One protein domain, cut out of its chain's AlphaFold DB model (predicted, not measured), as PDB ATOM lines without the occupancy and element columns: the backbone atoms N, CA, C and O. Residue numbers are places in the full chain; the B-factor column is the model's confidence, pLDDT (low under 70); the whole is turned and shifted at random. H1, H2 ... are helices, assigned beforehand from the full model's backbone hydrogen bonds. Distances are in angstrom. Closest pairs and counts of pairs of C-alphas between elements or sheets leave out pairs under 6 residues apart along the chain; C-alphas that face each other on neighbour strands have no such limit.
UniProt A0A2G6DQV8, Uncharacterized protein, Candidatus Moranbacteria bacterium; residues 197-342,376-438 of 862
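What this domain is: This is residues 197 to 342 and 376 to 438 of the 862 residues of an uncharacterized protein of Candidatus Moranbacteria bacterium (UniProt A0A2G6DQV8). The longest helix, H1, makes a hairpin with H2, and this pair packs with the long middle helix H3 as an up-and-down bundle, each helix running against the one before it. H4 folds back on one end of H3, H6 and H7 pack on H3 nearer its other end, H5 packs on residues 376 to 384 of H6 and meets H8 with its residues 337 to 338, and residues 429 to 438 of H8 stick out. The printed part has 209 residues with eight named helices, H1 to H8 in order, and no named strand: all helix. It is compact, with a radius of gyration of the C-alphas of 18.9 A and spans of 59 by 41 by 32 A.

Where its parts are: H1, residues 197 to 235, runs 55.2 A from C-alpha 197 at (-6.884, 72.497, -4.820), with a kink of 28 degrees near residue 227. H2 is residues 242 to 266, 35.8 A; H3 273 to 304, 45.8 A; H4 309 to 322; H5 326 to 338; H6 376 to 396, 29.9 A; H7 399 to 407. H8, residues 411 to 438, 39.7 A, has a kink of 34 degrees near residue 418 and ends at C-alpha 438 (-42.576, 98.199, 34.596).

How they stand to each other: H1 and H2 touch, closest C-alphas Ala 213 and Tyr 253 at 4.7 A, at a shallow tilt of 24 degrees, opposite ways. H3, the hub, touches seven helices, among them H4 at C-alphas Ser 303 and Gly 311, 4.7 A, the closest. H5 and H6 touch, only just about perpendicular at 72 degrees, closest C-alphas Val 335 and Gln 380 at 5.2 A. H1 and H8 are apart. Every O i to N i+4 pair is within hydrogen-bond range in H2, H4, H5, H6 and H7; H1 has 33 of 35, H3 27 of 28, H8 18 of 24.

The domain as a whole: C-alphas Gly 270 and Ala 438 are farthest apart, 61.5 A. Residues 343 to 375 are not printed; C-alphas 342 and 376 are 8.9 A apart across this cut. Of the links printed whole, none is long. Mean pLDDT of the printed part is 77.1; 61 residues are under 70, among them 409 to 438.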
ATOM      1  N   GLN A 197      -5.939  71.552  -4.213       92.88
ATOM      2  CA  GLN A 197      -6.884  72.497  -4.820       92.88
ATOM      3  C   GLN A 197      -8.315  71.952  -4.818       92.88
ATOM      4  O   GLN A 197      -9.246  72.676  -4.472       92.88
ATOM      5  N   GLU A 198      -8.501  70.679  -5.161       94.75
ATOM      6  CA  GLU A 198      -9.816  70.035  -5.109       94.75
ATOM      7  C   GLU A 198     -10.367  70.023  -3.678       94.75
ATOM      8  O   GLU A 198     -11.534  70.357  -3.446       94.75
ATOM      9  N   ARG A 199      -9.505  69.727  -2.700       93.06
ATOM     10  CA  ARG A 199      -9.863  69.758  -1.283       93.06
ATOM     11  C   ARG A 199     -10.278  71.158  -0.821       93.06
ATOM     12  O   ARG A 199     -11.271  71.282  -0.109       93.06
ATOM     13  N   GLU A 200      -9.560  72.203  -1.232       93.44
ATOM     14  CA  GLU A 200      -9.903  73.600  -0.925       93.44
ATOM     15  C   GLU A 200     -11.253  74.008  -1.533       93.44
ATOM     16  O   GLU A 200     -12.082  74.606  -0.846       93.44
ATOM     17  N   ILE A 201     -11.516  73.635  -2.791       95.56
ATOM     18  CA  ILE A 201     -12.799  73.908  -3.461       95.56
ATOM     19  C   ILE A 201     -13.949  73.222  -2.718       95.56
ATOM     20  O   ILE A 201     -14.979  73.845  -2.452       95.56
ATOM     21  N   ARG A 202     -13.772  71.950  -2.348       96.00
ATOM     22  CA  ARG A 202     -14.790  71.185  -1.621       96.00
ATOM     23  C   ARG A 202     -15.026  71.729  -0.212       96.00
ATOM     24  O   ARG A 202     -16.173  71.758   0.235       96.00
ATOM     25  N   LEU A 203     -13.981  72.211   0.466       94.12
ATOM     26  CA  LEU A 203     -14.109  72.870   1.769       94.12
ATOM     27  C   LEU A 203     -14.983  74.127   1.678       94.12
ATOM     28  O   LEU A 203     -15.877  74.312   2.503       94.12
ATOM     29  N   GLU A 204     -14.746  74.971   0.671       95.12
ATOM     30  CA  GLU A 204     -15.508  76.209   0.474       95.12
ATOM     31  C   GLU A 204     -16.977  75.919   0.124       95.12
ATOM     32  O   GLU A 204     -17.880  76.572   0.645       95.12
ATOM     33  N   GLN A 205     -17.238  74.883  -0.683       96.12
ATOM     34  CA  GLN A 205     -18.601  74.427  -0.978       96.12
ATOM     35  C   GLN A 205     -19.341  73.963   0.282       96.12
ATOM     36  O   GLN A 205     -20.460  74.407   0.533       96.12
ATOM     37  N   LEU A 206     -18.715  73.110   1.102       95.81
ATOM     38  CA  LEU A 206     -19.312  72.636   2.356       95.81
ATOM     39  C   LEU A 206     -19.585  73.787   3.327       95.81
ATOM     40  O   LEU A 206     -20.610  73.796   4.004       95.81
ATOM     41  N   LYS A 207     -18.693  74.781   3.368       95.62
ATOM     42  CA  LYS A 207     -18.870  75.980   4.184       95.62
ATOM     43  C   LYS A 207     -20.057  76.827   3.725       95.62
ATOM     44  O   LYS A 207     -20.821  77.284   4.567       95.62
ATOM     45  N   SER A 208     -20.235  77.005   2.415       95.94
ATOM     46  CA  SER A 208     -21.397  77.715   1.863       95.94
ATOM     47  C   SER A 208     -22.704  77.008   2.222       95.94
ATOM     48  O   SER A 208     -23.623  77.650   2.719       95.94
ATOM     49  N   VAL A 209     -22.766  75.681   2.042       96.75
ATOM     50  CA  VAL A 209     -23.951  74.878   2.398       96.75
ATOM     51  C   VAL A 209     -24.268  74.992   3.891       96.75
ATOM     52  O   VAL A 209     -25.430  75.135   4.264       96.75
ATOM     53  N   LEU A 210     -23.245  74.975   4.750       96.50
ATOM     54  CA  LEU A 210     -23.415  75.193   6.185       96.50
ATOM     55  C   LEU A 210     -23.968  76.587   6.501       96.50
ATOM     56  O   LEU A 210     -24.895  76.706   7.300       96.50
ATOM     57  N   ASP A 211     -23.409  77.634   5.891       96.31
ATOM     58  CA  ASP A 211     -23.852  79.012   6.111       96.31
ATOM     59  C   ASP A 211     -25.319  79.210   5.687       96.31
ATOM     60  O   ASP A 211     -26.078  79.869   6.405       96.31
ATOM     61  N   ASP A 212     -25.740  78.606   4.574       96.56
ATOM     62  CA  ASP A 212     -27.119  78.671   4.082       96.56
ATOM     63  C   ASP A 212     -28.086  77.895   4.988       96.56
ATOM     64  O   ASP A 212     -29.102  78.445   5.425       96.56
ATOM     65  N   ALA A 213     -27.737  76.659   5.367       97.12
ATOM     66  CA  ALA A 213     -28.546  75.850   6.278       97.12
ATOM     67  C   ALA A 213     -28.688  76.515   7.660       97.12
ATOM     68  O   ALA A 213     -29.769  76.525   8.253       97.12
ATOM     69  N   ARG A 214     -27.620  77.156   8.155       97.31
ATOM     70  CA  ARG A 214     -27.629  77.921   9.409       97.31
ATOM     71  C   ARG A 214     -28.578  79.116   9.350       97.31
ATOM     72  O   ARG A 214     -29.345  79.342  10.292       97.31
ATOM     73  N   ARG A 215     -28.550  79.891   8.261       96.06
ATOM     74  CA  ARG A 215     -29.473  81.023   8.058       96.06
ATOM     75  C   ARG A 215     -30.920  80.556   7.959       96.06
ATOM     76  O   ARG A 215     -31.780  81.153   8.603       96.06
ATOM     77  N   ASN A 216     -31.177  79.470   7.228       95.69
ATOM     78  CA  ASN A 216     -32.516  78.891   7.110       95.69
ATOM     79  C   ASN A 216     -33.060  78.471   8.489       95.69
ATOM     80  O   ASN A 216     -34.111  78.949   8.923       95.69
ATOM     81  N   TYR A 217     -32.282  77.679   9.235       95.75
ATOM     82  CA  TYR A 217     -32.639  77.245  10.585       95.75
ATOM     83  C   TYR A 217     -32.886  78.425  11.534       95.75
ATOM     84  O   TYR A 217     -33.910  78.469  12.212       95.75
ATOM     85  N   THR A 218     -31.985  79.410  11.586       94.44
ATOM     86  CA  THR A 218     -32.125  80.557  12.504       94.44
ATOM     87  C   THR A 218     -33.303  81.469  12.156       94.44
ATOM     88  O   THR A 218     -33.955  81.978  13.075       94.44
ATOM     89  N   SER A 219     -33.614  81.630  10.867       93.38
ATOM     90  CA  SER A 219     -34.780  82.373  10.380       93.38
ATOM     91  C   SER A 219     -36.092  81.694  10.771       93.38
ATOM     92  O   SER A 219     -36.924  82.304  11.451       93.38
ATOM     93  N   LEU A 220     -36.247  80.405  10.443       92.81
ATOM     94  CA  LEU A 220     -37.430  79.617  10.804       92.81
ATOM     95  C   LEU A 220     -37.588  79.500  12.318       92.81
ATOM     96  O   LEU A 220     -38.680  79.699  12.847       92.81
ATOM     97  N   HIS A 221     -36.490  79.281  13.042       91.19
ATOM     98  CA  HIS A 221     -36.507  79.215  14.499       91.19
ATOM     99  C   HIS A 221     -37.035  80.515  15.116       91.19
ATOM    100  O   HIS A 221     -37.855  80.493  16.035       91.19
ATOM    101  N   TYR A 222     -36.587  81.667  14.609       89.44
ATOM    102  CA  TYR A 222     -37.073  82.956  15.082       89.44
ATOM    103  C   TYR A 222     -38.556  83.182  14.744       89.44
ATOM    104  O   TYR A 222     -39.316  83.597  15.625       89.44
ATOM    105  N   ARG A 223     -38.981  82.879  13.507       86.50
ATOM    106  CA  ARG A 223     -40.390  82.986  13.082       86.50
ATOM    107  C   ARG A 223     -41.298  82.123  13.956       86.50
ATOM    108  O   ARG A 223     -42.292  82.625  14.483       86.50
ATOM    109  N   ASN A 224     -40.894  80.883  14.216       85.94
ATOM    110  CA  ASN A 224     -41.631  79.956  15.066       85.94
ATOM    111  C   ASN A 224     -41.692  80.422  16.524       85.94
ATOM    112  O   ASN A 224     -42.763  80.432  17.127       85.94
ATOM    113  N   GLU A 225     -40.589  80.895  17.110       82.69
ATOM    114  CA  GLU A 225     -40.639  81.417  18.479       82.69
ATOM    115  C   GLU A 225     -41.514  82.671  18.628       82.69
ATOM    116  O   GLU A 225     -42.055  82.891  19.712       82.69
ATOM    117  N   GLY A 226     -41.633  83.500  17.587       76.62
ATOM    118  CA  GLY A 226     -42.382  84.757  17.635       76.62
ATOM    119  C   GLY A 226     -43.866  84.625  17.292       76.62
ATOM    120  O   GLY A 226     -44.703  85.214  17.978       76.62
ATOM    121  N   ILE A 227     -44.195  83.903  16.221       64.56
ATOM    122  CA  ILE A 227     -45.554  83.804  15.669       64.56
ATOM    123  C   ILE A 227     -46.293  82.632  16.312       64.56
ATOM    124  O   ILE A 227     -47.366  82.824  16.877       64.56
ATOM    125  N   ILE A 228     -45.681  81.443  16.356       66.69
ATOM    126  CA  ILE A 228     -46.342  80.243  16.887       66.69
ATOM    127  C   ILE A 228     -46.581  80.365  18.393       66.69
ATOM    128  O   ILE A 228     -47.620  79.925  18.864       66.69
ATOM    129  N   LYS A 229     -45.704  81.017  19.174       72.12
ATOM    130  CA  LYS A 229     -46.016  81.285  20.597       72.12
ATOM    131  C   LYS A 229     -47.217  82.216  20.773       72.12
ATOM    132  O   LYS A 229     -47.952  82.037  21.734       72.12
ATOM    133  N   ARG A 230     -47.421  83.189  19.874       74.38
ATOM    134  CA  ARG A 230     -48.597  84.074  19.907       74.38
ATOM    135  C   ARG A 230     -49.861  83.320  19.501       74.38
ATOM    136  O   ARG A 230     -50.843  83.387  20.225       74.38
ATOM    137  N   ILE A 231     -49.795  82.515  18.443       63.06
ATOM    138  CA  ILE A 231     -50.911  81.666  17.999       63.06
ATOM    139  C   ILE A 231     -51.252  80.611  19.061       63.06
ATOM    140  O   ILE A 231     -52.402  80.522  19.465       63.06
ATOM    141  N   LYS A 232     -50.269  79.876  19.603       73.38
ATOM    142  CA  LYS A 232     -50.482  78.883  20.675       73.38
ATOM    143  C   LYS A 232     -51.013  79.514  21.969       73.38
ATOM    144  O   LYS A 232     -51.706  78.841  22.725       73.38
ATOM    145  N   ALA A 233     -50.697  80.784  22.242       75.69
ATOM    146  CA  ALA A 233     -51.252  81.505  23.390       75.69
ATOM    147  C   ALA A 233     -52.736  81.865  23.204       75.69
ATOM    148  O   ALA A 233     -53.457  81.895  24.196       75.69
ATOM    149  N   VAL A 234     -53.178  82.116  21.968       70.75
ATOM    150  CA  VAL A 234     -54.573  82.461  21.644       70.75
ATOM    151  C   VAL A 234     -55.428  81.208  21.409       70.75
ATOM    152  O   VAL A 234     -56.534  81.115  21.923       70.75
ATOM    153  N   PHE A 235     -54.903  80.214  20.690       73.88
ATOM    154  CA  PHE A 235     -55.663  79.060  20.191       73.88
ATOM    155  C   PHE A 235     -55.336  77.727  20.890       73.88
ATOM    156  O   PHE A 235     -55.869  76.682  20.525       73.88
ATOM    157  N   GLY A 236     -54.462  77.730  21.903       69.12
ATOM    158  CA  GLY A 236     -54.026  76.506  22.582       69.12
ATOM    159  C   GLY A 236     -53.023  75.674  21.769       69.12
ATOM    160  O   GLY A 236     -52.441  76.129  20.783       69.12
ATOM    161  N   THR A 237     -52.737  74.446  22.215       66.25
ATOM    162  CA  THR A 237     -51.710  73.570  21.618       66.25
ATOM    163  C   THR A 237     -52.158  72.988  20.275       66.25
ATOM    164  O   THR A 237     -52.584  71.839  20.211       66.25
ATOM    165  N   MET A 238     -52.030  73.757  19.196       63.28
ATOM    166  CA  MET A 238     -52.103  73.230  17.831       63.28
ATOM    167  C   MET A 238     -50.696  72.900  17.323       63.28
ATOM    168  O   MET A 238     -49.768  73.700  17.480       63.28
ATOM    169  N   ASN A 239     -50.530  71.721  16.721       64.12
ATOM    170  CA  ASN A 239     -49.346  71.401  15.926       64.12
ATOM    171  C   ASN A 239     -49.462  72.170  14.609       64.12
ATOM    172  O   ASN A 239     -50.274  71.827  13.757       64.12
ATOM    173  N   THR A 240     -48.701  73.249  14.472       66.56
ATOM    174  CA  THR A 240     -48.686  74.070  13.256       66.56
ATOM    175  C   THR A 240     -47.699  73.483  12.252       66.56
ATOM    176  O   THR A 240     -46.630  73.040  12.667       66.56
ATOM    177  N   GLU A 241     -47.994  73.539  10.950       68.31
ATOM    178  CA  GLU A 241     -47.094  73.078   9.870       68.31
ATOM    179  C   GLU A 241     -45.660  73.618  10.006       68.31
ATOM    180  O   GLU A 241     -44.701  72.879   9.792       68.31
ATOM    181  N   GLY A 242     -45.503  74.848  10.509       72.69
ATOM    182  CA  GLY A 242     -44.192  75.443  10.779       72.69
ATOM    183  C   GLY A 242     -43.313  74.652  11.760       72.69
ATOM    184  O   GLY A 242     -42.089  74.786  11.712       72.69
ATOM    185  N   ASP A 243     -43.878  73.800  12.624       78.81
ATOM    186  CA  ASP A 243     -43.087  72.931  13.506       78.81
ATOM    187  C   ASP A 243     -42.304  71.879  12.683       78.81
ATOM    188  O   ASP A 243     -41.161  71.576  13.029       78.81
ATOM    189  N   ASN A 244     -42.848  71.393  11.557       87.75
ATOM    190  CA  ASN A 244     -42.154  70.451  10.669       87.75
ATOM    191  C   ASN A 244     -41.022  71.129   9.887       87.75
ATOM    192  O   ASN A 244     -39.924  70.577   9.812       87.75
ATOM    193  N   ASP A 245     -41.243  72.340   9.372       89.81
ATOM    194  CA  ASP A 245     -40.218  73.088   8.630       89.81
ATOM    195  C   ASP A 245     -39.009  73.417   9.502       89.81
ATOM    196  O   ASP A 245     -37.862  73.292   9.073       89.81
ATOM    197  N   LEU A 246     -39.246  73.774  10.767       91.06
ATOM    198  CA  LEU A 246     -38.168  74.001  11.723       91.06
ATOM    199  C   LEU A 246     -37.390  72.719  12.034       91.06
ATOM    200  O   LEU A 246     -36.166  72.771  12.159       91.06
ATOM    201  N   VAL A 247     -38.074  71.581  12.167       91.31
ATOM    202  CA  VAL A 247     -37.419  70.280  12.370       91.31
ATOM    203  C   VAL A 247     -36.575  69.904  11.151       91.31
ATOM    204  O   VAL A 247     -35.430  69.484  11.323       91.31
ATOM    205  N   ASN A 248     -37.088  70.121   9.939       93.69
ATOM    206  CA  ASN A 248     -36.365  69.866   8.694       93.69
ATOM    207  C   ASN A 248     -35.135  70.772   8.565       93.69
ATOM    208  O   ASN A 248     -34.024  70.269   8.421       93.69
ATOM    209  N   ALA A 249     -35.297  72.088   8.732       94.56
ATOM    210  CA  ALA A 249     -34.190  73.042   8.661       94.56
ATOM    211  C   ALA A 249     -33.128  72.790   9.741       94.56
ATOM    212  O   ALA A 249     -31.931  72.955   9.505       94.56
ATOM    213  N   LYS A 250     -33.544  72.338  10.930       94.44
ATOM    214  CA  LYS A 250     -32.623  71.878  11.973       94.44
ATOM    215  C   LYS A 250     -31.835  70.647  11.523       94.44
ATOM    216  O   LYS A 250     -30.625  70.613  11.733       94.44
ATOM    217  N   GLY A 251     -32.498  69.666  10.913       94.25
ATOM    218  CA  GLY A 251     -31.856  68.471  10.362       94.25
ATOM    219  C   GLY A 251     -30.853  68.800   9.253       94.25
ATOM    220  O   GLY A 251     -29.722  68.322   9.298       94.25
ATOM    221  N   GLU A 252     -31.221  69.675   8.315       95.38
ATOM    222  CA  GLU A 252     -30.333  70.164   7.247       95.38
ATOM    223  C   GLU A 252     -29.095  70.860   7.815       95.38
ATOM    224  O   GLU A 252     -27.969  70.582   7.402       95.38
ATOM    225  N   TYR A 253     -29.290  71.730   8.809       95.94
ATOM    226  CA  TYR A 253     -28.196  72.416   9.483       95.94
ATOM    227  C   TYR A 253     -27.253  71.441  10.203       95.94
ATOM    228  O   TYR A 253     -26.034  71.537  10.057       95.94
ATOM    229  N   GLN A 254     -27.802  70.469  10.936       93.19
ATOM    230  CA  GLN A 254     -27.018  69.426  11.601       93.19
ATOM    231  C   GLN A 254     -26.203  68.605  10.599       93.19
ATOM    232  O   GLN A 254     -25.008  68.397  10.806       93.19
ATOM    233  N   GLN A 255     -26.825  68.197   9.494       94.62
ATOM    234  CA  GLN A 255     -26.167  67.426   8.446       94.62
ATOM    235  C   GLN A 255     -25.061  68.234   7.753       94.62
ATOM    236  O   GLN A 255     -23.975  67.711   7.508       94.62
ATOM    237  N   ALA A 256     -25.300  69.514   7.454       95.75
ATOM    238  CA  ALA A 256     -24.293  70.386   6.857       95.75
ATOM    239  C   ALA A 256     -23.087  70.585   7.791       95.75
ATOM    240  O   ALA A 256     -21.938  70.523   7.343       95.75
ATOM    241  N   LEU A 257     -23.339  70.759   9.093       94.50
ATOM    242  CA  LEU A 257     -22.297  70.902  10.109       94.50
ATOM    243  C   LEU A 257     -21.467  69.621  10.242       94.50
ATOM    244  O   LEU A 257     -20.237  69.683  10.278       94.50
ATOM    245  N   GLU A 258     -22.129  68.465  10.271       92.25
ATOM    246  CA  GLU A 258     -21.480  67.157  10.316       92.25
ATOM    247  C   GLU A 258     -20.620  66.912   9.069       92.25
ATOM    248  O   GLU A 258     -19.452  66.549   9.197       92.25
ATOM    249  N   ASN A 259     -21.142  67.187   7.870       94.88
ATOM    250  CA  ASN A 259     -20.399  67.039   6.617       94.88
ATOM    251  C   ASN A 259     -19.146  67.924   6.584       94.88
ATOM    252  O   ASN A 259     -18.065  67.455   6.221       94.88
ATOM    253  N   TYR A 260     -19.267  69.193   6.989       95.25
ATOM    254  CA  TYR A 260     -18.133  70.115   7.054       95.25
ATOM    255  C   TYR A 260     -17.074  69.638   8.060       95.25
ATOM    256  O   TYR A 260     -15.879  69.613   7.759       95.25
ATOM    257  N   ARG A 261     -17.506  69.193   9.244       92.19
ATOM    258  CA  ARG A 261     -16.612  68.685  10.287       92.19
ATOM    259  C   ARG A 261     -15.907  67.397   9.873       92.19
ATOM    260  O   ARG A 261     -14.696  67.285  10.050       92.19
ATOM    261  N   ASN A 262     -16.648  66.435   9.329       93.56
ATOM    262  CA  ASN A 262     -16.098  65.164   8.871       93.56
ATOM    263  C   ASN A 262     -15.047  65.401   7.790       93.56
ATOM    264  O   ASN A 262     -13.971  64.826   7.871       93.56
ATOM    265  N   PHE A 263     -15.284  66.342   6.874       94.75
ATOM    266  CA  PHE A 263     -14.303  66.715   5.860       94.75
ATOM    267  C   PHE A 263     -13.018  67.337   6.441       94.75
ATOM    268  O   PHE A 263     -11.913  67.060   5.965       94.75
ATOM    269  N   LEU A 264     -13.131  68.155   7.496       93.06
ATOM    270  CA  LEU A 264     -11.957  68.660   8.219       93.06
ATOM    271  C   LEU A 264     -11.175  67.524   8.889       93.06
ATOM    272  O   LEU A 264      -9.951  67.517   8.804       93.06
ATOM    273  N   LEU A 265     -11.875  66.574   9.519       92.44
ATOM    274  CA  LEU A 265     -11.278  65.429  10.213       92.44
ATOM    275  C   LEU A 265     -10.655  64.404   9.255       92.44
ATOM    276  O   LEU A 265      -9.599  63.863   9.563       92.44
ATOM    277  N   GLU A 266     -11.287  64.131   8.112       93.19
ATOM    278  CA  GLU A 266     -10.819  63.159   7.114       93.19
ATOM    279  C   GLU A 266      -9.420  63.499   6.636       93.19
ATOM    280  O   GLU A 266      -8.527  62.661   6.645       93.19
ATOM    281  N   GLY A 267      -9.184  64.756   6.277       91.31
ATOM    282  CA  GLY A 267      -7.857  65.115   5.818       91.31
ATOM    283  C   GLY A 267      -6.893  65.500   6.939       91.31
ATOM    284  O   GLY A 267      -5.955  66.244   6.657       91.31
ATOM    285  N   MET A 268      -7.143  65.035   8.169       92.31
ATOM    286  CA  MET A 268      -6.120  64.871   9.208       92.31
ATOM    287  C   MET A 268      -5.498  63.471   9.185       92.31
ATOM    288  O   MET A 268      -4.441  63.266   9.779       92.31
ATOM    289  N   ASP A 269      -6.124  62.497   8.515       91.31
ATOM    290  CA  ASP A 269      -5.590  61.141   8.456       91.31
ATOM    291  C   ASP A 269      -4.233  61.147   7.724       91.31
ATOM    292  O   ASP A 269      -4.107  61.610   6.591       91.31
ATOM    293  N   GLY A 270      -3.191  60.656   8.404       89.62
ATOM    294  CA  GLY A 270      -1.811  60.652   7.906       89.62
ATOM    295  C   GLY A 270      -0.958  61.859   8.319       89.62
ATOM    296  O   GLY A 270       0.229  61.884   7.994       89.62
ATOM    297  N   MET A 271      -1.519  62.829   9.051       93.31
ATOM    298  CA  MET A 271      -0.738  63.881   9.714       93.31
ATOM    299  C   MET A 271       0.099  63.313  10.869       93.31
ATOM    300  O   MET A 271      -0.217  62.266  11.432       93.31
ATOM    301  N   SER A 272       1.175  64.011  11.243       93.56
ATOM    302  CA  SER A 272       1.879  63.702  12.494       93.56
ATOM    303  C   SER A 272       1.001  64.013  13.714       93.56
ATOM    304  O   SER A 272       0.191  64.935  13.655       93.56
ATOM    305  N   ASP A 273       1.204  63.336  14.852       90.56
ATOM    306  CA  ASP A 273       0.439  63.575  16.095       90.56
ATOM    307  C   ASP A 273       0.372  65.062  16.494       90.56
ATOM    308  O   ASP A 273      -0.622  65.543  17.040       90.56
ATOM    309  N   THR A 274       1.449  65.809  16.235       91.44
ATOM    310  CA  THR A 274       1.520  67.251  16.493       91.44
ATOM    311  C   THR A 274       0.638  68.067  15.555       91.44
ATOM    312  O   THR A 274      -0.045  68.978  16.018       91.44
ATOM    313  N   GLU A 275       0.632  67.736  14.264       91.75
ATOM    314  CA  GLU A 275      -0.202  68.400  13.255       91.75
ATOM    315  C   GLU A 275      -1.678  68.023  13.431       91.75
ATOM    316  O   GLU A 275      -2.536  68.899  13.379       91.75
ATOM    317  N   GLU A 276      -1.981  66.757  13.737       91.25
ATOM    318  CA  GLU A 276      -3.345  66.294  14.017       91.25
ATOM    319  C   GLU A 276      -3.932  67.009  15.247       91.25
ATOM    320  O   GLU A 276      -5.067  67.484  15.212       91.25
ATOM    321  N   ARG A 277      -3.146  67.179  16.321       88.25
ATOM    322  CA  ARG A 277      -3.568  67.925  17.522       88.25
ATOM    323  C   ARG A 277      -3.825  69.404  17.232       88.25
ATOM    324  O   ARG A 277      -4.765  69.984  17.776       88.25
ATOM    325  N   GLU A 278      -3.008  70.032  16.387       90.19
ATOM    326  CA  GLU A 278      -3.231  71.419  15.965       90.19
ATOM    327  C   GLU A 278      -4.493  71.544  15.101       90.19
ATOM    328  O   GLU A 278      -5.346  72.388  15.382       90.19
ATOM    329  N   ALA A 279      -4.674  70.646  14.133       89.69
ATOM    330  CA  ALA A 279      -5.850  70.609  13.273       89.69
ATOM    331  C   ALA A 279      -7.142  70.355  14.078       89.69
ATOM    332  O   ALA A 279      -8.172  70.993  13.846       89.69
ATOM    333  N   MET A 280      -7.103  69.504  15.105       90.31
ATOM    334  CA  MET A 280      -8.252  69.293  15.992       90.31
ATOM    335  C   MET A 280      -8.545  70.476  16.909       90.31
ATOM    336  O   MET A 280      -9.713  70.773  17.174       90.31
ATOM    337  N   MET A 281      -7.522  71.219  17.333       89.94
ATOM    338  CA  MET A 281      -7.730  72.517  17.978       89.94
ATOM    339  C   MET A 281      -8.421  73.515  17.041       89.94
ATOM    340  O   MET A 281      -9.224  74.323  17.511       89.94
ATOM    341  N   GLU A 282      -8.144  73.481  15.736       88.62
ATOM    342  CA  GLU A 282      -8.861  74.306  14.758       88.62
ATOM    343  C   GLU A 282     -10.326  73.893  14.608       88.62
ATOM    344  O   GLU A 282     -11.193  74.765  14.669       88.62
ATOM    345  N   VAL A 283     -10.629  72.593  14.535       90.94
ATOM    346  CA  VAL A 283     -12.022  72.098  14.529       90.94
ATOM    347  C   VAL A 283     -12.755  72.511  15.806       90.94
ATOM    348  O   VAL A 283     -13.874  73.013  15.751       90.94
ATOM    349  N   ARG A 284     -12.112  72.402  16.974       88.06
ATOM    350  CA  ARG A 284     -12.715  72.840  18.241       88.06
ATOM    351  C   ARG A 284     -12.970  74.348  18.279       88.06
ATOM    352  O   ARG A 284     -13.991  74.792  18.804       88.06
ATOM    353  N   LYS A 285     -12.050  75.156  17.742       86.44
ATOM    354  CA  LYS A 285     -12.265  76.603  17.587       86.44
ATOM    355  C   LYS A 285     -13.421  76.872  16.637       86.44
ATOM    356  O   LYS A 285     -14.204  77.774  16.920       86.44
ATOM    357  N   PHE A 286     -13.525  76.128  15.542       91.25
ATOM    358  CA  PHE A 286     -14.628  76.238  14.601       91.25
ATOM    359  C   PHE A 286     -15.978  75.974  15.288       91.25
ATOM    360  O   PHE A 286     -16.842  76.842  15.202       91.25
ATOM    361  N   ASP A 287     -16.119  74.905  16.082       86.50
ATOM    362  CA  ASP A 287     -17.351  74.618  16.846       86.50
ATOM    363  C   ASP A 287     -17.771  75.806  17.742       86.50
ATOM    364  O   ASP A 287     -18.945  76.171  17.828       86.50
ATOM    365  N   LEU A 288     -16.802  76.464  18.394       82.31
ATOM    366  CA  LEU A 288     -17.062  77.663  19.204       82.31
ATOM    367  C   LEU A 288     -17.502  78.865  18.358       82.31
ATOM    368  O   LEU A 288     -18.371  79.628  18.786       82.31
ATOM    369  N   HIS A 289     -16.897  79.063  17.184       85.75
ATOM    370  CA  HIS A 289     -17.307  80.125  16.262       85.75
ATOM    371  C   HIS A 289     -18.698  79.864  15.708       85.75
ATOM    372  O   HIS A 289     -19.459  80.805  15.519       85.75
ATOM    373  N   GLU A 290     -19.053  78.606  15.505       91.50
ATOM    374  CA  GLU A 290     -20.335  78.246  14.936       91.50
ATOM    375  C   GLU A 290     -21.503  78.586  15.870       91.50
ATOM    376  O   GLU A 290     -22.504  79.153  15.433       91.50
ATOM    377  N   GLY A 291     -21.329  78.404  17.184       84.38
ATOM    378  CA  GLY A 291     -22.282  78.919  18.173       84.38
ATOM    379  C   GLY A 291     -22.443  80.450  18.132       84.38
ATOM    380  O   GLY A 291     -23.537  80.967  18.364       84.38
ATOM    381  N   ILE A 292     -21.379  81.191  17.799       84.69
ATOM    382  CA  ILE A 292     -21.437  82.651  17.603       84.69
ATOM    383  C   ILE A 292     -22.167  82.984  16.304       84.69
ATOM    384  O   ILE A 292     -23.026  83.861  16.310       84.69
ATOM    385  N   ASN A 293     -21.860  82.283  15.214       90.50
ATOM    386  CA  ASN A 293     -22.483  82.517  13.915       90.50
ATOM    387  C   ASN A 293     -23.995  82.241  13.963       90.50
ATOM    388  O   ASN A 293     -24.774  83.052  13.473       90.50
ATOM    389  N   LEU A 294     -24.426  81.170  14.641       89.69
ATOM    390  CA  LEU A 294     -25.843  80.887  14.907       89.69
ATOM    391  C   LEU A 294     -26.536  82.041  15.637       89.69
ATOM    392  O   LEU A 294     -27.668  82.410  15.323       89.69
ATOM    393  N   TYR A 295     -25.864  82.620  16.631       84.88
ATOM    394  CA  TYR A 295     -26.386  83.772  17.356       84.88
ATOM    395  C   TYR A 295     -26.457  85.026  16.471       84.88
ATOM    396  O   TYR A 295     -27.458  85.743  16.509       84.88
ATOM    397  N   GLU A 296     -25.425  85.285  15.663       88.62
ATOM    398  CA  GLU A 296     -25.390  86.396  14.709       88.62
ATOM    399  C   GLU A 296     -26.511  86.294  13.670       88.62
ATOM    400  O   GLU A 296     -27.225  87.271  13.459       88.62
ATOM    401  N   ASP A 297     -26.706  85.123  13.065       93.44
ATOM    402  CA  ASP A 297     -27.730  84.917  12.038       93.44
ATOM    403  C   ASP A 297     -29.143  84.973  12.639       93.44
ATOM    404  O   ASP A 297     -30.047  85.564  12.049       93.44
ATOM    405  N   ARG A 298     -29.328  84.529  13.890       87.81
ATOM    406  CA  ARG A 298     -30.576  84.771  14.628       87.81
ATOM    407  C   ARG A 298     -30.835  86.261  14.863       87.81
ATOM    408  O   ARG A 298     -31.982  86.705  14.781       87.81
ATOM    409  N   LEU A 299     -29.811  87.038  15.225       86.19
ATOM    410  CA  LEU A 299     -29.968  88.485  15.381       86.19
ATOM    411  C   LEU A 299     -30.348  89.141  14.052       86.19
ATOM    412  O   LEU A 299     -31.178  90.047  14.069       86.19
ATOM    413  N   ILE A 300     -29.792  88.662  12.935       90.88
ATOM    414  CA  ILE A 300     -30.156  89.110  11.587       90.88
ATOM    415  C   ILE A 300     -31.623  88.804  11.304       90.88
ATOM    416  O   ILE A 300     -32.379  89.743  11.067       90.88
ATOM    417  N   ALA A 301     -32.051  87.549  11.460       90.88
ATOM    418  CA  ALA A 301     -33.447  87.152  11.277       90.88
ATOM    419  C   ALA A 301     -34.403  87.986  12.147       90.88
ATOM    420  O   ALA A 301     -35.464  88.431  11.708       90.88
ATOM    421  N   LYS A 302     -33.995  88.276  13.390       88.00
ATOM    422  CA  LYS A 302     -34.735  89.174  14.278       88.00
ATOM    423  C   LYS A 302     -34.794  90.601  13.732       88.00
ATOM    424  O   LYS A 302     -35.859  91.206  13.772       88.00
ATOM    425  N   SER A 303     -33.682  91.157  13.260       84.75
ATOM    426  CA  SER A 303     -33.661  92.513  12.704       84.75
ATOM    427  C   SER A 303     -34.452  92.643  11.405       84.75
ATOM    428  O   SER A 303     -35.143  93.639  11.246       84.75
ATOM    429  N   GLU A 304     -34.417  91.632  10.537       87.19
ATOM    430  CA  GLU A 304     -35.189  91.580   9.289       87.19
ATOM    431  C   GLU A 304     -36.697  91.502   9.554       87.19
ATOM    432  O   GLU A 304     -37.490  92.019   8.778       87.19
ATOM    433  N   SER A 305     -37.105  90.917  10.686       84.31
ATOM    434  CA  SER A 305     -38.514  90.895  11.096       84.31
ATOM    435  C   SER A 305     -39.053  92.233  11.613       84.31
ATOM    436  O   SER A 305     -40.262  92.370  11.783       84.31
ATOM    437  N   PHE A 306     -38.182  93.203  11.919       83.94
ATOM    438  CA  PHE A 306     -38.614  94.534  12.342       83.94
ATOM    439  C   PHE A 306     -38.741  95.446  11.118       83.94
ATOM    440  O   PHE A 306     -37.719  95.761  10.506       83.94
ATOM    441  N   PRO A 307     -39.948  95.926  10.778       79.56
ATOM    442  CA  PRO A 307     -40.109  96.849   9.664       79.56
ATOM    443  C   PRO A 307     -39.453  98.213   9.950       79.56
ATOM    444  O   PRO A 307     -39.398  98.685  11.091       79.56
ATOM    445  N   GLY A 308     -38.974  98.867   8.888       90.88
ATOM    446  CA  GLY A 308     -38.493 100.252   8.901       90.88
ATOM    447  C   GLY A 308     -37.116 100.483   9.548       90.88
ATOM    448  O   GLY A 308     -36.278  99.587   9.665       90.88
ATOM    449  N   LYS A 309     -36.879 101.725   9.999       84.25
ATOM    450  CA  LYS A 309     -35.570 102.227  10.482       84.25
ATOM    451  C   LYS A 309     -35.000 101.449  11.678       84.25
ATOM    452  O   LYS A 309     -33.786 101.428  11.889       84.25
ATOM    453  N   LEU A 310     -35.851 100.800  12.478       70.88
ATOM    454  CA  LEU A 310     -35.419 100.007  13.632       70.88
ATOM    455  C   LEU A 310     -34.764  98.683  13.210       70.88
ATOM    456  O   LEU A 310     -33.782  98.264  13.834       70.88
ATOM    457  N   GLY A 311     -35.259  98.064  12.134       80.44
ATOM    458  CA  GLY A 311     -34.625  96.917  11.485       80.44
ATOM    459  C   GLY A 311     -33.256  97.294  10.918       80.44
ATOM    460  O   GLY A 311     -32.251  96.671  11.261       80.44
ATOM    461  N   GLU A 312     -33.179  98.399  10.171       84.00
ATOM    462  CA  GLU A 312     -31.921  98.904   9.598       84.00
ATOM    463  C   GLU A 312     -30.871  99.263  10.656       84.00
ATOM    464  O   GLU A 312     -29.691  98.924  10.519       84.00
ATOM    465  N   TYR A 313     -31.278  99.927  11.743       82.50
ATOM    466  CA  TYR A 313     -30.369 100.266  12.838       82.50
ATOM    467  C   TYR A 313     -29.855  99.005  13.539       82.50
ATOM    468  O   TYR A 313     -28.663  98.901  13.846       82.50
ATOM    469  N   SER A 314     -30.736  98.023  13.739       76.88
ATOM    470  CA  SER A 314     -30.373  96.722  14.299       76.88
ATOM    471  C   SER A 314     -29.383  95.990  13.388       76.88
ATOM    472  O   SER A 314     -28.331  95.569  13.866       76.88
ATOM    473  N   LEU A 315     -29.632  95.937  12.074       84.75
ATOM    474  CA  LEU A 315     -28.703  95.384  11.081       84.75
ATOM    475  C   LEU A 315     -27.359  96.115  11.083       84.75
ATOM    476  O   LEU A 315     -26.305  95.479  11.040       84.75
ATOM    477  N   LYS A 316     -27.349  97.447  11.197       85.62
ATOM    478  CA  LYS A 316     -26.115  98.239  11.294       85.62
ATOM    479  C   LYS A 316     -25.326  97.905  12.561       85.62
ATOM    480  O   LYS A 316     -24.106  97.750  12.487       85.62
ATOM    481  N   ALA A 317     -26.001  97.755  13.699       81.88
ATOM    482  CA  ALA A 317     -25.390  97.340  14.958       81.88
ATOM    483  C   ALA A 317     -24.829  95.910  14.877       81.88
ATOM    484  O   ALA A 317     -23.691  95.675  15.289       81.88
ATOM    485  N   ILE A 318     -25.571  94.977  14.276       84.44
ATOM    486  CA  ILE A 318     -25.123  93.598  14.038       84.44
ATOM    487  C   ILE A 318     -23.915  93.584  13.099       84.44
ATOM    488  O   ILE A 318     -22.923  92.925  13.385       84.44
ATOM    489  N   ASN A 319     -23.922  94.373  12.027       85.06
ATOM    490  CA  ASN A 319     -22.788  94.490  11.111       85.06
ATOM    491  C   ASN A 319     -21.547  95.102  11.777       85.06
ATOM    492  O   ASN A 319     -20.419  94.761  11.414       85.06
ATOM    493  N   GLN A 320     -21.716  95.987  12.762       84.00
ATOM    494  CA  GLN A 320     -20.605  96.457  13.594       84.00
ATOM    495  C   GLN A 320     -20.106  95.358  14.537       84.00
ATOM    496  O   GLN A 320     -18.895  95.168  14.641       84.00
ATOM    497  N   TYR A 321     -21.012  94.590  15.149       82.25
ATOM    498  CA  TYR A 321     -20.668  93.413  15.949       82.25
ATOM    499  C   TYR A 321     -19.894  92.371  15.124       82.25
ATOM    500  O   TYR A 321     -18.841  91.905  15.560       82.25
ATOM    501  N   LYS A 322     -20.322  92.099  13.882       84.94
ATOM    502  CA  LYS A 322     -19.655  91.178  12.948       84.94
ATOM    503  C   LYS A 322     -18.204  91.564  12.651       84.94
ATOM    504  O   LYS A 322     -17.388  90.682  12.397       84.94
ATOM    505  N   LYS A 323     -17.874  92.859  12.712       87.50
ATOM    506  CA  LYS A 323     -16.519  93.392  12.489       87.50
ATOM    507  C   LYS A 323     -15.624  93.335  13.729       87.50
ATOM    508  O   LYS A 323     -14.431  93.617  13.620       87.50
ATOM    509  N   LEU A 324     -16.165  93.010  14.906       83.25
ATOM    510  CA  LEU A 324     -15.360  92.910  16.119       83.25
ATOM    511  C   LEU A 324     -14.410  91.702  16.043       83.25
ATOM    512  O   LEU A 324     -14.789  90.653  15.521       83.25
ATOM    513  N   PRO A 325     -13.186  91.807  16.598       85.06
ATOM    514  CA  PRO A 325     -12.289  90.664  16.712       85.06
ATOM    515  C   PRO A 325     -12.953  89.510  17.470       85.06
ATOM    516  O   PRO A 325     -13.664  89.753  18.446       85.06
ATOM    517  N   THR A 326     -12.652  88.260  17.108       75.75
ATOM    518  CA  THR A 326     -13.249  87.062  17.727       75.75
ATOM    519  C   THR A 326     -13.196  87.083  19.252       75.75
ATOM    520  O   THR A 326     -14.173  86.730  19.893       75.75
ATOM    521  N   LYS A 327     -12.104  87.557  19.863       77.75
ATOM    522  CA  LYS A 327     -12.003  87.662  21.331       77.75
ATOM    523  C   LYS A 327     -13.102  88.540  21.936       77.75
ATOM    524  O   LYS A 327     -13.637  88.213  22.987       77.75
ATOM    525  N   TRP A 328     -13.459  89.631  21.259       79.62
ATOM    526  CA  TRP A 328     -14.561  90.505  21.658       79.62
ATOM    527  C   TRP A 328     -15.918  89.901  21.331       79.62
ATOM    528  O   TRP A 328     -16.830  90.032  22.141       79.62
ATOM    529  N   LYS A 329     -16.045  89.197  20.198       80.81
ATOM    530  CA  LYS A 329     -17.260  88.440  19.890       80.81
ATOM    531  C   LYS A 329     -17.528  87.371  20.935       80.81
ATOM    532  O   LYS A 329     -18.639  87.353  21.423       80.81
ATOM    533  N   ILE A 330     -16.519  86.584  21.324       70.69
ATOM    534  CA  ILE A 330     -16.561  85.588  22.406       70.69
ATOM    535  C   ILE A 330     -16.831  86.252  23.753       70.69
ATOM    536  O   ILE A 330     -17.578  85.705  24.544       70.69
ATOM    537  N   ALA A 331     -16.251  87.416  24.052       67.00
ATOM    538  CA  ALA A 331     -16.536  88.100  25.314       67.00
ATOM    539  C   ALA A 331     -17.992  88.587  25.377       67.00
ATOM    540  O   ALA A 331     -18.662  88.412  26.387       67.00
ATOM    541  N   LEU A 332     -18.503  89.167  24.290       66.94
ATOM    542  CA  LEU A 332     -19.882  89.644  24.195       66.94
ATOM    543  C   LEU A 332     -20.879  88.488  24.084       66.94
ATOM    544  O   LEU A 332     -21.892  88.493  24.773       66.94
ATOM    545  N   SER A 333     -20.594  87.489  23.249       59.22
ATOM    546  CA  SER A 333     -21.408  86.286  23.114       59.22
ATOM    547  C   SER A 333     -21.346  85.492  24.403       59.22
ATOM    548  O   SER A 333     -22.395  85.139  24.888       59.22
ATOM    549  N   GLY A 334     -20.185  85.326  25.031       48.34
ATOM    550  CA  GLY A 334     -20.007  84.746  26.362       48.34
ATOM    551  C   GLY A 334     -20.938  85.391  27.380       48.34
ATOM    552  O   GLY A 334     -21.725  84.687  27.993       48.34
ATOM    553  N   VAL A 335     -21.002  86.721  27.436       47.38
ATOM    554  CA  VAL A 335     -21.905  87.453  28.353       47.38
ATOM    555  C   VAL A 335     -23.368  87.232  28.038       47.38
ATOM    556  O   VAL A 335     -24.220  87.163  28.926       47.38
ATOM    557  N   LEU A 336     -23.679  87.111  26.754       42.81
ATOM    558  CA  LEU A 336     -25.022  86.826  26.277       42.81
ATOM    559  C   LEU A 336     -25.391  85.341  26.458       42.81
ATOM    560  O   LEU A 336     -26.567  85.042  26.654       42.81
ATOM    561  N   LEU A 337     -24.397  84.451  26.447       39.03
ATOM    562  CA  LEU A 337     -24.471  82.994  26.463       39.03
ATOM    563  C   LEU A 337     -24.128  82.404  27.830       39.03
ATOM    564  O   LEU A 337     -24.235  81.199  27.963       39.03
ATOM    565  N   ALA A 338     -23.736  83.162  28.853       36.16
ATOM    566  CA  ALA A 338     -23.447  82.655  30.199       36.16
ATOM    567  C   ALA A 338     -23.887  83.600  31.342       36.16
ATOM    568  O   ALA A 338     -24.024  83.139  32.479       36.16
ATOM    569  N   GLY A 339     -24.329  84.827  31.031       31.55
ATOM    570  CA  GLY A 339     -24.972  85.770  31.955       31.55
ATOM    571  C   GLY A 339     -26.382  85.361  32.409       31.55
ATOM    572  O   GLY A 339     -27.373  86.025  32.105       31.55
ATOM    573  N   GLY A 340     -26.480  84.254  33.150       32.25
ATOM    574  CA  GLY A 340     -27.710  83.716  33.738       32.25
ATOM    575  C   GLY A 340     -28.103  84.303  35.098       32.25
ATOM    576  O   GLY A 340     -29.221  84.053  35.549       32.25
ATOM    577  N   VAL A 341     -27.262  85.102  35.764       29.20
ATOM    578  CA  VAL A 341     -27.579  85.652  37.094       29.20
ATOM    579  C   VAL A 341     -26.991  87.058  37.263       29.20
ATOM    580  O   VAL A 341     -25.826  87.186  37.613       29.20
ATOM    581  N   ALA A 342     -27.795  88.098  37.004       28.70
ATOM    582  CA  ALA A 342     -27.942  89.306  37.841       28.70
ATOM    583  C   ALA A 342     -28.510  90.506  37.051       28.70
ATOM    584  O   ALA A 342     -27.906  90.997  36.106       28.70
ATOM    585  N   GLU A 376     -20.928  93.205  34.856       46.22
ATOM    586  CA  GLU A 376     -20.954  92.672  33.498       46.22
ATOM    587  C   GLU A 376     -19.527  92.442  32.995       46.22
ATOM    588  O   GLU A 376     -19.196  91.313  32.648       46.22
ATOM    589  N   ALA A 377     -18.624  93.428  33.111       48.44
ATOM    590  CA  ALA A 377     -17.195  93.271  32.807       48.44
ATOM    591  C   ALA A 377     -16.544  92.090  33.558       48.44
ATOM    592  O   ALA A 377     -15.645  91.423  33.038       48.44
ATOM    593  N   ARG A 378     -16.977  91.820  34.797       53.12
ATOM    594  CA  ARG A 378     -16.478  90.711  35.620       53.12
ATOM    595  C   ARG A 378     -17.062  89.359  35.204       53.12
ATOM    596  O   ARG A 378     -16.337  88.369  35.292       53.12
ATOM    597  N   ALA A 379     -18.310  89.315  34.741       53.69
ATOM    598  CA  ALA A 379     -18.914  88.126  34.142       53.69
ATOM    599  C   ALA A 379     -18.215  87.760  32.822       53.69
ATOM    600  O   ALA A 379     -17.710  86.643  32.720       53.69
ATOM    601  N   GLN A 380     -18.002  88.730  31.912       53.72
ATOM    602  CA  GLN A 380     -17.294  88.466  30.641       53.72
ATOM    603  C   GLN A 380     -15.883  87.913  30.880       53.72
ATOM    604  O   GLN A 380     -15.411  87.045  30.149       53.72
ATOM    605  N   ARG A 381     -15.187  88.394  31.922       60.41
ATOM    606  CA  ARG A 381     -13.849  87.895  32.286       60.41
ATOM    607  C   ARG A 381     -13.847  86.466  32.817       60.41
ATOM    608  O   ARG A 381     -12.858  85.774  32.621       60.41
ATOM    609  N   ARG A 382     -14.897  86.035  33.519       66.00
ATOM    610  CA  ARG A 382     -14.996  84.648  33.999       66.00
ATOM    611  C   ARG A 382     -15.322  83.700  32.857       66.00
ATOM    612  O   ARG A 382     -14.689  82.667  32.743       66.00
ATOM    613  N   GLU A 383     -16.219  84.098  31.969       59.47
ATOM    614  CA  GLU A 383     -16.668  83.248  30.865       59.47
ATOM    615  C   GLU A 383     -15.608  83.113  29.772       59.47
ATOM    616  O   GLU A 383     -15.370  82.016  29.282       59.47
ATOM    617  N   SER A 384     -14.914  84.203  29.427       62.94
ATOM    618  CA  SER A 384     -13.735  84.108  28.556       62.94
ATOM    619  C   SER A 384     -12.658  83.217  29.173       62.94
ATOM    620  O   SER A 384     -12.075  82.411  28.456       62.94
ATOM    621  N   ALA A 385     -12.456  83.284  30.495       71.75
ATOM    622  CA  ALA A 385     -11.550  82.379  31.192       71.75
ATOM    623  C   ALA A 385     -12.042  80.920  31.179       71.75
ATOM    624  O   ALA A 385     -11.218  80.025  31.045       71.75
ATOM    625  N   ASP A 386     -13.349  80.661  31.263       73.12
ATOM    626  CA  ASP A 386     -13.915  79.308  31.179       73.12
ATOM    627  C   ASP A 386     -13.806  78.732  29.757       73.12
ATOM    628  O   ASP A 386     -13.462  77.562  29.591       73.12
ATOM    629  N   VAL A 387     -14.015  79.551  28.718       69.00
ATOM    630  CA  VAL A 387     -13.779  79.158  27.317       69.00
ATOM    631  C   VAL A 387     -12.295  78.875  27.090       69.00
ATOM    632  O   VAL A 387     -11.956  77.822  26.551       69.00
ATOM    633  N   GLU A 388     -11.406  79.761  27.547       76.62
ATOM    634  CA  GLU A 388      -9.953  79.555  27.487       76.62
ATOM    635  C   GLU A 388      -9.528  78.299  28.259       76.62
ATOM    636  O   GLU A 388      -8.707  77.533  27.760       76.62
ATOM    637  N   LYS A 389     -10.133  78.035  29.421       83.69
ATOM    638  CA  LYS A 389      -9.907  76.820  30.211       83.69
ATOM    639  C   LYS A 389     -10.379  75.574  29.474       83.69
ATOM    640  O   LYS A 389      -9.625  74.618  29.408       83.69
ATOM    641  N   SER A 390     -11.562  75.591  28.862       77.31
ATOM    642  CA  SER A 390     -12.066  74.453  28.082       77.31
ATOM    643  C   SER A 390     -11.214  74.168  26.841       77.31
ATOM    644  O   SER A 390     -11.012  73.011  26.480       77.31
ATOM    645  N   LEU A 391     -10.672  75.214  26.204       81.38
ATOM    646  CA  LEU A 391      -9.729  75.083  25.095       81.38
ATOM    647  C   LEU A 391      -8.375  74.561  25.570       81.38
ATOM    648  O   LEU A 391      -7.774  73.769  24.856       81.38
ATOM    649  N   ALA A 392      -7.904  74.973  26.748       85.31
ATOM    650  CA  ALA A 392      -6.677  74.456  27.346       85.31
ATOM    651  C   ALA A 392      -6.827  72.986  27.773       85.31
ATOM    652  O   ALA A 392      -5.970  72.177  27.448       85.31
ATOM    653  N   GLU A 393      -7.939  72.623  28.417       86.75
ATOM    654  CA  GLU A 393      -8.257  71.241  28.796       86.75
ATOM    655  C   GLU A 393      -8.362  70.344  27.558       86.75
ATOM    656  O   GLU A 393      -7.756  69.277  27.520       86.75
ATOM    657  N   PHE A 394      -9.058  70.797  26.510       85.50
ATOM    658  CA  PHE A 394      -9.094  70.083  25.235       85.50
ATOM    659  C   PHE A 394      -7.696  69.989  24.620       85.50
ATOM    660  O   PHE A 394      -7.290  68.913  24.192       85.50
ATOM    661  N   ALA A 395      -6.922  71.079  24.643       88.12
ATOM    662  CA  ALA A 395      -5.558  71.098  24.139       88.12
ATOM    663  C   ALA A 395      -4.624  70.163  24.898       88.12
ATOM    664  O   ALA A 395      -3.608  69.838  24.308       88.12
ATOM    665  N   GLU A 396      -4.908  69.765  26.145       92.06
ATOM    666  CA  GLU A 396      -4.107  68.843  26.965       92.06
ATOM    667  C   GLU A 396      -4.397  67.358  26.683       92.06
ATOM    668  O   GLU A 396      -3.496  66.535  26.871       92.06
ATOM    669  N   MET A 397      -5.592  67.029  26.176       88.88
ATOM    670  CA  MET A 397      -6.005  65.665  25.811       88.88
ATOM    671  C   MET A 397      -5.112  65.052  24.716       88.88
ATOM    672  O   MET A 397      -4.458  65.758  23.939       88.88
ATOM    673  N   SER A 398      -5.073  63.720  24.652       90.62
ATOM    674  CA  SER A 398      -4.413  63.004  23.550       90.62
ATOM    675  C   SER A 398      -5.168  63.193  22.225       90.62
ATOM    676  O   SER A 398      -6.362  63.491  22.228       90.62
ATOM    677  N   ALA A 399      -4.496  63.011  21.080       86.12
ATOM    678  CA  ALA A 399      -5.148  63.119  19.770       86.12
ATOM    679  C   ALA A 399      -6.294  62.096  19.622       86.12
ATOM    680  O   ALA A 399      -7.371  62.438  19.153       86.12
ATOM    681  N   GLU A 400      -6.143  60.867  20.119       86.31
ATOM    682  CA  GLU A 400      -7.243  59.892  20.094       86.31
ATOM    683  C   GLU A 400      -8.457  60.351  20.920       86.31
ATOM    684  O   GLU A 400      -9.589  60.256  20.447       86.31
ATOM    685  N   GLU A 401      -8.243  60.905  22.119       87.81
ATOM    686  CA  GLU A 401      -9.321  61.438  22.964       87.81
ATOM    687  C   GLU A 401      -9.981  62.672  22.343       87.81
ATOM    688  O   GLU A 401     -11.206  62.769  22.331       87.81
ATOM    689  N   GLN A 402      -9.193  63.595  21.783       86.38
ATOM    690  CA  GLN A 402      -9.701  64.761  21.061       86.38
ATOM    691  C   GLN A 402     -10.552  64.324  19.863       86.38
ATOM    692  O   GLN A 402     -11.667  64.813  19.692       86.38
ATOM    693  N   LYS A 403     -10.076  63.355  19.073       85.12
ATOM    694  CA  LYS A 403     -10.786  62.820  17.903       85.12
ATOM    695  C   LYS A 403     -12.054  62.095  18.310       85.12
ATOM    696  O   LYS A 403     -13.075  62.272  17.657       85.12
ATOM    697  N   ALA A 404     -12.020  61.327  19.397       85.00
ATOM    698  CA  ALA A 404     -13.196  60.670  19.954       85.00
ATOM    699  C   ALA A 404     -14.226  61.686  20.466       85.00
ATOM    700  O   ALA A 404     -15.414  61.522  20.205       85.00
ATOM    701  N   LEU A 405     -13.787  62.762  21.126       83.69
ATOM    702  CA  LEU A 405     -14.664  63.824  21.619       83.69
ATOM    703  C   LEU A 405     -15.268  64.645  20.472       83.69
ATOM    704  O   LEU A 405     -16.436  65.012  20.535       83.69
ATOM    705  N   LEU A 406     -14.503  64.897  19.403       83.06
ATOM    706  CA  LEU A 406     -15.005  65.585  18.216       83.06
ATOM    707  C   LEU A 406     -15.892  64.673  17.346       83.06
ATOM    708  O   LEU A 406     -16.892  65.137  16.822       83.06
ATOM    709  N   ARG A 407     -15.578  63.382  17.186       81.25
ATOM    710  CA  ARG A 407     -16.435  62.428  16.448       81.25
ATOM    711  C   ARG A 407     -17.694  62.050  17.222       81.25
ATOM    712  O   ARG A 407     -18.719  61.778  16.617       81.25
ATOM    713  N   GLY A 408     -17.620  62.052  18.551       72.19
ATOM    714  CA  GLY A 408     -18.748  61.841  19.455       72.19
ATOM    715  C   GLY A 408     -19.674  63.049  19.573       72.19
ATOM    716  O   GLY A 408     -20.505  63.071  20.477       72.19
ATOM    717  N   PHE A 409     -19.530  64.052  18.698       66.38
ATOM    718  CA  PHE A 409     -20.451  65.175  18.604       66.38
ATOM    719  C   PHE A 409     -21.776  64.693  18.015       66.38
ATOM    720  O   PHE A 409     -22.069  64.820  16.831       66.38
ATOM    721  N   ASP A 410     -22.549  64.062  18.877       62.22
ATOM    722  CA  ASP A 410     -23.870  63.543  18.618       62.22
ATOM    723  C   ASP A 410     -24.929  64.654  18.711       62.22
ATOM    724  O   ASP A 410     -24.663  65.822  19.029       62.22
ATOM    725  N   ASN A 411     -26.185  64.264  18.488       60.19
ATOM    726  CA  ASN A 411     -27.341  65.118  18.740       60.19
ATOM    727  C   ASN A 411     -27.325  65.751  20.143       60.19
ATOM    728  O   ASN A 411     -27.947  66.792  20.324       60.19
ATOM    729  N   GLN A 412     -26.634  65.172  21.130       59.38
ATOM    730  CA  GLN A 412     -26.555  65.707  22.485       59.38
ATOM    731  C   GLN A 412     -25.583  66.887  22.587       59.38
ATOM    732  O   GLN A 412     -25.918  67.890  23.209       59.38
ATOM    733  N   SER A 413     -24.441  66.833  21.904       63.47
ATOM    734  CA  SER A 413     -23.515  67.971  21.792       63.47
ATOM    735  C   SER A 413     -24.144  69.144  21.036       63.47
ATOM    736  O   SER A 413     -24.011  70.302  21.444       63.47
ATOM    737  N   PHE A 414     -24.917  68.845  19.985       62.91
ATOM    738  CA  PHE A 414     -25.765  69.839  19.332       62.91
ATOM    739  C   PHE A 414     -26.836  70.369  20.283       62.91
ATOM    740  O   PHE A 414     -27.010  71.575  20.379       62.91
ATOM    741  N   GLN A 415     -27.537  69.499  21.013       64.94
ATOM    742  CA  GLN A 415     -28.514  69.920  22.014       64.94
ATOM    743  C   GLN A 415     -27.881  70.749  23.124       64.94
ATOM    744  O   GLN A 415     -28.575  71.570  23.697       64.94
ATOM    745  N   ASP A 416     -26.611  70.567  23.467       64.31
ATOM    746  CA  ASP A 416     -25.932  71.399  24.454       64.31
ATOM    747  C   ASP A 416     -25.593  72.773  23.867       64.31
ATOM    748  O   ASP A 416     -25.830  73.790  24.523       64.31
ATOM    749  N   LEU A 417     -25.168  72.828  22.601       61.47
ATOM    750  CA  LEU A 417     -25.032  74.071  21.836       61.47
ATOM    751  C   LEU A 417     -26.386  74.799  21.717       61.47
ATOM    752  O   LEU A 417     -26.496  76.005  21.940       61.47
ATOM    753  N   GLU A 418     -27.445  74.031  21.482       64.12
ATOM    754  CA  GLU A 418     -28.826  74.470  21.368       64.12
ATOM    755  C   GLU A 418     -29.441  74.824  22.730       64.12
ATOM    756  O   GLU A 418     -30.209  75.763  22.818       64.12
ATOM    757  N   LYS A 419     -29.104  74.155  23.833       62.88
ATOM    758  CA  LYS A 419     -29.550  74.500  25.197       62.88
ATOM    759  C   LYS A 419     -28.859  75.763  25.675       62.88
ATOM    760  O   LYS A 419     -29.486  76.587  26.343       62.88
ATOM    761  N   VAL A 420     -27.581  75.931  25.342       59.69
ATOM    762  CA  VAL A 420     -26.853  77.185  25.557       59.69
ATOM    763  C   VAL A 420     -27.526  78.316  24.776       59.69
ATOM    764  O   VAL A 420     -27.695  79.406  25.324       59.69
ATOM    765  N   PHE A 421     -28.000  78.033  23.562       57.81
ATOM    766  CA  PHE A 421     -28.783  78.947  22.734       57.81
ATOM    767  C   PHE A 421     -30.214  79.196  23.288       57.81
ATOM    768  O   PHE A 421     -30.517  80.307  23.714       57.81
ATOM    769  N   HIS A 422     -31.092  78.192  23.383       54.47
ATOM    770  CA  HIS A 422     -32.504  78.265  23.808       54.47
ATOM    771  C   HIS A 422     -32.710  78.548  25.293       54.47
ATOM    772  O   HIS A 422     -33.478  79.444  25.655       54.47
ATOM    773  N   GLY A 423     -32.033  77.807  26.176       47.50
ATOM    774  CA  GLY A 423     -32.236  77.874  27.628       47.50
ATOM    775  C   GLY A 423     -31.941  79.258  28.211       47.50
ATOM    776  O   GLY A 423     -32.506  79.653  29.232       47.50
ATOM    777  N   LYS A 424     -31.110  80.047  27.523       51.28
ATOM    778  CA  LYS A 424     -30.721  81.402  27.939       51.28
ATOM    779  C   LYS A 424     -31.549  82.495  27.256       51.28
ATOM    780  O   LYS A 424     -31.628  83.611  27.774       51.28
ATOM    781  N   ILE A 425     -32.248  82.166  26.168       45.19
ATOM    782  CA  ILE A 425     -33.134  83.081  25.440       45.19
ATOM    783  C   ILE A 425     -34.568  83.051  25.996       45.19
ATOM    784  O   ILE A 425     -35.130  84.115  26.276       45.19
ATOM    785  N   ALA A 426     -35.121  81.868  26.290       39.72
ATOM    786  CA  ALA A 426     -36.444  81.730  26.914       39.72
ATOM    787  C   ALA A 426     -36.511  82.409  28.299       39.72
ATOM    788  O   ALA A 426     -37.471  83.111  28.620       39.72
ATOM    789  N   GLY A 427     -35.433  82.309  29.086       36.81
ATOM    790  CA  GLY A 427     -35.316  82.980  30.380       36.81
ATOM    791  C   GLY A 427     -35.213  84.511  30.303       36.81
ATOM    792  O   GLY A 427     -35.393  85.165  31.331       36.81
ATOM    793  N   ARG A 428     -34.918  85.101  29.137       41.84
ATOM    794  CA  ARG A 428     -34.768  86.557  28.931       41.84
ATOM    795  C   ARG A 428     -36.049  87.214  28.415       41.84
ATOM    796  O   ARG A 428     -36.374  88.295  28.895       41.84
ATOM    797  N   SER A 429     -36.800  86.552  27.531       32.56
ATOM    798  CA  SER A 429     -38.100  87.015  27.000       32.56
ATOM    799  C   SER A 429     -39.063  87.458  28.111       32.56
ATOM    800  O   SER A 429     -39.510  88.605  28.145       32.56
ATOM    801  N   ASN A 430     -39.277  86.592  29.105       32.69
ATOM    802  CA  ASN A 430     -40.220  86.854  30.197       32.69
ATOM    803  C   ASN A 430     -39.732  87.953  31.165       32.69
ATOM    804  O   ASN A 430     -40.541  88.618  31.805       32.69
ATOM    805  N   ARG A 431     -38.412  88.195  31.252       37.19
ATOM    806  CA  ARG A 431     -37.812  89.246  32.101       37.19
ATOM    807  C   ARG A 431     -37.729  90.607  31.402       37.19
ATOM    808  O   ARG A 431     -37.865  91.633  32.061       37.19
ATOM    809  N   VAL A 432     -37.552  90.627  30.079       34.88
ATOM    810  CA  VAL A 432     -37.609  91.847  29.255       34.88
ATOM    811  C   VAL A 432     -39.050  92.354  29.140       34.88
ATOM    812  O   VAL A 432     -39.259  93.554  29.287       34.88
ATOM    813  N   MET A 433     -40.043  91.466  29.005       30.02
ATOM    814  CA  MET A 433     -41.467  91.841  29.042       30.02
ATOM    815  C   MET A 433     -41.907  92.362  30.421       30.02
ATOM    816  O   MET A 433     -42.640  93.343  30.489       30.02
ATOM    817  N   ALA A 434     -41.391  91.807  31.525       32.12
ATOM    818  CA  ALA A 434     -41.624  92.356  32.867       32.12
ATOM    819  C   ALA A 434     -40.969  93.742  33.072       32.12
ATOM    820  O   ALA A 434     -41.541  94.611  33.725       32.12
ATOM    821  N   GLY A 435     -39.789  93.977  32.482       28.28
ATOM    822  CA  GLY A 435     -39.110  95.278  32.507       28.28
ATOM    823  C   GLY A 435     -39.771  96.343  31.623       28.28
ATOM    824  O   GLY A 435     -39.837  97.507  32.014       28.28
ATOM    825  N   LEU A 436     -40.306  95.951  30.462       27.08
ATOM    826  CA  LEU A 436     -41.129  96.811  29.604       27.08
ATOM    827  C   LEU A 436     -42.492  97.108  30.243       27.08
ATOM    828  O   LEU A 436     -42.922  98.256  30.214       27.08
ATOM    829  N   GLY A 437     -43.113  96.132  30.913       28.34
ATOM    830  CA  GLY A 437     -44.325  96.332  31.715       28.34
ATOM    831  C   GLY A 437     -44.113  97.276  32.906       28.34
ATOM    832  O   GLY A 437     -44.975  98.098  33.199       28.34
ATOM    833  N   ALA A 438     -42.937  97.247  33.543       28.48
ATOM    834  CA  ALA A 438     -42.576  98.199  34.596       28.48
ATOM    835  C   ALA A 438     -42.322  99.622  34.056       28.48
ATOM    836  O   ALA A 438     -42.696 100.592  34.710       28.48
TER     837      ALA A 438